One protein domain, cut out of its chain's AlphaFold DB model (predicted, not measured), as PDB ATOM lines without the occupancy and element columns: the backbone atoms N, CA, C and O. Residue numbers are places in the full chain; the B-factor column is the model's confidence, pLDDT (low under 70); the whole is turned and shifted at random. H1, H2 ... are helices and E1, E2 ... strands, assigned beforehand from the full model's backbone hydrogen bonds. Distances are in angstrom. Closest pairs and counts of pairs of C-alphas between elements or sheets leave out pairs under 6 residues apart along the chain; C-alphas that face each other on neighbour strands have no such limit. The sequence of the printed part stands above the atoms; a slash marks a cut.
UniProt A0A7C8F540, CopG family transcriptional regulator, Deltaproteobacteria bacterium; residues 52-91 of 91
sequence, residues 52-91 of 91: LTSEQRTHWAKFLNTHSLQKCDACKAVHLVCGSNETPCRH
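This is residues 52 to 91 of the 91 residues of the protein "CopG family transcriptional regulator" of Deltaproteobacteria bacterium (UniProt A0A7C8F540). The model shows a small two-stranded hairpin, E1 and E2, with one helix, H1, as an arm at the end where E1 begins; residues 53 to 59 of this arm side stick out free. After E2 the tail, residues 83 to 91, has no named element and folds back in a wide bend. The printed part has 40 residues, with one named helix and two named strands in the order H1, E1, E2; the sheet's order is E1 - E2, antiparallel, and the class is mixed, helices and strands. The whole is loose, with a radius of gyration of the C-alphas of 12.2 A, and only just flat, with spans of 34 by 22 by 12 A.

Strands E1, residues 67 to 71, and E2, residues 78 to 82, form a hairpin and are antiparallel, with 147 degrees between their directions. The C-alphas of His 67 and Cys 82 face each other at 4.6 A, and those of Lys 71 and Val 78 at 4.5 A. N 68 and O 81 are within hydrogen-bond range at 2.9 A, as are N 81 and O 68 at 2.8 A. Helix H1, residues 54 to 63, is apart from E2. In H1 every O i to N i+4 pair is within hydrogen-bond range.

E1 begins at C-alpha 67, (205.575, 232.903, 191.455), and is 13.4 A long from first to last C-alpha. E2 is also 13.4 A long and ends at C-alpha 82, (207.632, 235.737, 194.472). H1 begins at C-alpha 54, (208.115, 217.024, 180.509), and is 14.3 A long.

The two C-alphas farthest apart are those of Ser 54 and Ala 74, at 34.3 A. The printed part has no cut and ends at His 91, the chain's last residue. The link from H1 to E1 is tight, with 3 residues, and that from E1 to E2 is short, with 6. The mean pLDDT of the printed part is 83.8, and residues 85 to 91 are under 70.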
ATOM      1  N   LEU A  52     211.998 222.932 177.623       92.00
ATOM      2  CA  LEU A  52     211.848 222.184 178.873       92.00
ATOM      3  C   LEU A  52     211.401 220.747 178.607       92.00
ATOM      4  O   LEU A  52     210.452 220.541 177.833       92.00
ATOM      5  N   THR A  53     212.014 219.788 179.309       93.62
ATOM      6  CA  THR A  53     211.521 218.400 179.371       93.62
ATOM      7  C   THR A  53     210.146 218.339 180.044       93.62
ATOM      8  O   THR A  53     209.711 219.293 180.697       93.62
ATOM      9  N   SER A  54     209.441 217.219 179.904       94.12
ATOM     10  CA  SER A  54     208.115 217.024 180.509       94.12
ATOM     11  C   SER A  54     208.135 217.190 182.035       94.12
ATOM     12  O   SER A  54     207.262 217.846 182.616       94.12
ATOM     13  N   GLU A  55     209.166 216.666 182.691       93.94
ATOM     14  CA  GLU A  55     209.382 216.776 184.133       93.94
ATOM     15  C   GLU A  55     209.661 218.231 184.518       93.94
ATOM     16  O   GLU A  55     208.996 218.782 185.400       93.94
ATOM     17  N   GLN A  56     210.572 218.902 183.803       93.06
ATOM     18  CA  GLN A  56     210.883 220.314 184.035       93.06
ATOM     19  C   GLN A  56     209.652 221.211 183.866       93.06
ATOM     20  O   GLN A  56     209.448 222.111 184.678       93.06
ATOM     21  N   ARG A  57     208.795 220.957 182.867       93.44
ATOM     22  CA  ARG A  57     207.526 221.689 182.685       93.44
ATOM     23  C   ARG A  57     206.587 221.501 183.867       93.44
ATOM     24  O   ARG A  57     205.985 222.472 184.316       93.44
ATOM     25  N   THR A  58     206.484 220.280 184.384       94.00
ATOM     26  CA  THR A  58     205.640 219.973 185.546       94.00
ATOM     27  C   THR A  58     206.129 220.719 186.788       94.00
ATOM     28  O   THR A  58     205.342 221.365 187.484       94.00
ATOM     29  N   HIS A  59     207.441 220.704 187.038       92.38
ATOM     30  CA  HIS A  59     208.043 221.466 188.132       92.38
ATOM     31  C   HIS A  59     207.870 222.977 187.948       92.38
ATOM     32  O   HIS A  59     207.528 223.674 188.903       92.38
ATOM     33  N   TRP A  60     208.038 223.474 186.723       93.31
ATOM     34  CA  TRP A  60     207.852 224.882 186.390       93.31
ATOM     35  C   TRP A  60     206.413 225.349 186.610       93.31
ATOM     36  O   TRP A  60     206.194 226.374 187.248       93.31
ATOM     37  N   ALA A  61     205.424 224.571 186.170       91.94
ATOM     38  CA  ALA A  61     204.014 224.873 186.398       91.94
ATOM     39  C   ALA A  61     203.688 224.944 187.898       91.94
ATOM     40  O   ALA A  61     203.020 225.874 188.341       91.94
ATOM     41  N   LYS A  62     204.226 224.015 188.701       91.31
ATOM     42  CA  LYS A  62     204.066 224.053 190.160       91.31
ATOM     43  C   LYS A  62     204.716 225.292 190.781       91.31
ATOM     44  O   LYS A  62     204.139 225.874 191.695       91.31
ATOM     45  N   PHE A  63     205.893 225.691 190.299       90.44
ATOM     46  CA  PHE A  63     206.591 226.895 190.754       90.44
ATOM     47  C   PHE A  63     205.789 228.170 190.449       90.44
ATOM     48  O   PHE A  63     205.654 229.037 191.314       90.44
ATOM     49  N   LEU A  64     205.176 228.242 189.265       91.56
ATOM     50  CA  LEU A  64     204.335 229.366 188.847       91.56
ATOM     51  C   LEU A  64     203.010 229.499 189.621       91.56
ATOM     52  O   LEU A  64     202.326 230.509 189.493       91.56
ATOM     53  N   ASN A  65     202.644 228.530 190.466       90.81
ATOM     54  CA  ASN A  65     201.484 228.680 191.353       90.81
ATOM     55  C   ASN A  65     201.725 229.712 192.464       90.81
ATOM     56  O   ASN A  65     200.773 230.283 192.988       90.81
ATOM     57  N   THR A  66     202.985 229.930 192.848       90.12
ATOM     58  CA  THR A  66     203.370 230.899 193.886       90.12
ATOM     59  C   THR A  66     204.291 231.994 193.363       90.12
ATOM     60  O   THR A  66     204.616 232.911 194.107       90.12
ATOM     61  N   HIS A  67     204.711 231.921 192.100       92.31
ATOM     62  CA  HIS A  67     205.575 232.903 191.455       92.31
ATOM     63  C   HIS A  67     204.963 233.350 190.131       92.31
ATOM     64  O   HIS A  67     204.380 232.549 189.409       92.31
ATOM     65  N   SER A  68     205.125 234.617 189.768       91.44
ATOM     66  CA  SER A  68     204.645 235.143 188.486       91.44
ATOM     67  C   SER A  68     205.783 235.756 187.679       91.44
ATOM     68  O   SER A  68     206.792 236.183 188.235       91.44
ATOM     69  N   LEU A  69     205.633 235.783 186.356       92.19
ATOM     70  CA  LEU A  69     206.507 236.547 185.470       92.19
ATOM     71  C   LEU A  69     205.861 237.906 185.215       92.19
ATOM     72  O   LEU A  69     204.731 237.970 184.732       92.19
ATOM     73  N   GLN A  70     206.581 238.981 185.512       93.25
ATOM     74  CA  GLN A  70     206.130 240.353 185.286       93.25
ATOM     75  C   GLN A  70     207.127 241.098 184.401       93.25
ATOM     76  O   GLN A  70     208.289 240.706 184.278       93.25
ATOM     77  N   LYS A  71     206.668 242.166 183.745       94.44
ATOM     78  CA  LYS A  71     207.536 243.087 183.005       94.44
ATOM     79  C   LYS A  71     207.839 244.282 183.895       94.44
ATOM     80  O   LYS A  71     206.913 244.927 184.369       94.44
ATOM     81  N   CYS A  72     209.117 244.594 184.072       92.12
ATOM     82  CA  CYS A  72     209.528 245.793 184.791       92.12
ATOM     83  C   CYS A  72     209.112 247.047 184.008       92.12
ATOM     84  O   CYS A  72     209.371 247.151 182.807       92.12
ATOM     85  N   ASP A  73     208.518 248.036 184.674       92.25
ATOM     86  CA  ASP A  73     208.051 249.249 184.001       92.25
ATOM     87  C   ASP A  73     209.182 250.151 183.498       92.25
ATOM     88  O   ASP A  73     209.009 250.807 182.466       92.25
ATOM     89  N   ALA A  74     210.340 250.134 184.166       94.50
ATOM     90  CA  ALA A  74     211.476 250.996 183.848       94.50
ATOM     91  C   ALA A  74     212.317 250.467 182.674       94.50
ATOM     92  O   ALA A  74     212.568 251.193 181.718       94.50
ATOM     93  N   CYS A  75     212.735 249.197 182.724       94.81
ATOM     94  CA  CYS A  75     213.629 248.604 181.719       94.81
ATOM     95  C   CYS A  75     212.936 247.633 180.751       94.81
ATOM     96  O   CYS A  75     213.576 247.131 179.831       94.81
ATOM     97  N   LYS A  76     211.642 247.339 180.954       92.69
ATOM     98  CA  LYS A  76     210.835 246.382 180.169       92.69
ATOM     99  C   LYS A  76     211.313 244.925 180.204       92.69
ATOM    100  O   LYS A  76     210.703 244.078 179.550       92.69
ATOM    101  N   ALA A  77     212.339 244.608 180.995       92.81
ATOM    102  CA  ALA A  77     212.808 243.243 181.193       92.81
ATOM    103  C   ALA A  77     211.754 242.391 181.917       92.81
ATOM    104  O   ALA A  77     211.032 242.877 182.792       92.81
ATOM    105  N   VAL A  78     211.679 241.112 181.553       91.88
ATOM    106  CA  VAL A  78     210.852 240.129 182.259       91.88
ATOM    107  C   VAL A  78     211.606 239.654 183.497       91.88
ATOM    108  O   VAL A  78     212.769 239.272 183.397       91.88
ATOM    109  N   HIS A  79     210.945 239.651 184.650       91.69
ATOM    110  CA  HIS A  79     211.504 239.161 185.907       91.69
ATOM    111  C   HIS A  79     210.497 238.286 186.656       91.69
ATOM    112  O   HIS A  79     209.288 238.359 186.432       91.69
ATOM    113  N   LEU A  80     211.014 237.434 187.541       91.56
ATOM    114  CA  LEU A  80     210.202 236.611 188.431       91.56
ATOM    115  C   LEU A  80     209.818 237.401 189.681       91.56
ATOM    116  O   LEU A  80     210.643 238.112 190.256       91.56
ATOM    117  N   VAL A  81     208.570 237.246 190.111       91.19
ATOM    118  CA  VAL A  81     208.016 237.847 191.323       91.19
ATOM    119  C   VAL A  81     207.513 236.734 192.227       91.19
ATOM    120  O   VAL A  81     206.654 235.946 191.828       91.19
ATOM    121  N   CYS A  82     208.065 236.666 193.436       89.38
ATOM    122  CA  CYS A  82     207.632 235.737 194.472       89.38
ATOM    123  C   CYS A  82     206.324 236.228 195.105       89.38
ATOM    124  O   CYS A  82     206.241 237.374 195.541       89.38
ATOM    125  N   GLY A  83     205.310 235.365 195.162       79.56
ATOM    126  CA  GLY A  83     204.033 235.628 195.831       79.56
ATOM    127  C   GLY A  83     204.053 235.350 197.337       79.56
ATOM    128  O   GLY A  83     203.106 235.698 198.035       79.56
ATOM    129  N   SER A  84     205.124 234.741 197.851       70.06
ATOM    130  CA  SER A  84     205.356 234.508 199.279       70.06
ATOM    131  C   SER A  84     206.503 235.396 199.782       70.06
ATOM    132  O   SER A  84     207.671 235.047 199.627       70.06
ATOM    133  N   ASN A  85     206.122 236.513 200.408       52.84
ATOM    134  CA  ASN A  85     206.899 237.539 201.123       52.84
ATOM    135  C   ASN A  85     207.313 238.824 200.377       52.84
ATOM    136  O   ASN A  85     208.002 238.834 199.359       52.84
ATOM    137  N   GLU A  86     206.881 239.918 201.012       52.06
ATOM    138  CA  GLU A  86     206.965 241.348 200.720       52.06
ATOM    139  C   GLU A  86     208.394 241.916 200.666       52.06
ATOM    140  O   GLU A  86     208.780 242.767 201.471       52.06
ATOM    141  N   THR A  87     209.180 241.536 199.666       49.31
ATOM    142  CA  THR A  87     210.337 242.360 199.305       49.31
ATOM    143  C   THR A  87     210.419 242.517 197.795       49.31
ATOM    144  O   THR A  87     210.874 241.598 197.112       49.31
ATOM    145  N   PRO A  88     209.987 243.666 197.234       51.25
ATOM    146  CA  PRO A  88     210.259 243.956 195.835       51.25
ATOM    147  C   PRO A  88     211.774 243.937 195.615       51.25
ATOM    148  O   PRO A  88     212.529 244.439 196.456       51.25
ATOM    149  N   CYS A  89     212.210 243.340 194.501       45.06
ATOM    150  CA  CYS A  89     213.602 243.354 194.061       45.06
ATOM    151  C   CYS A  89     214.142 244.786 194.151       45.06
ATOM    152  O   CYS A  89     213.735 245.668 193.392       45.06
ATOM    153  N   ARG A  90     215.033 245.029 195.117       46.00
ATOM    154  CA  ARG A  90     215.820 246.258 195.159       46.00
ATOM    155  C   ARG A  90     216.866 246.149 194.054       46.00
ATOM    156  O   ARG A  90     217.577 245.149 193.995       46.00
ATOM    157  N   HIS A  91     216.845 247.141 193.169       43.19
ATOM    158  CA  HIS A  91     217.827 247.344 192.110       43.19
ATOM    159  C   HIS A  91     219.197 247.647 192.716       43.19
ATOM    160  O   HIS A  91     219.219 248.326 193.772       43.19
TER     161      HIS A  91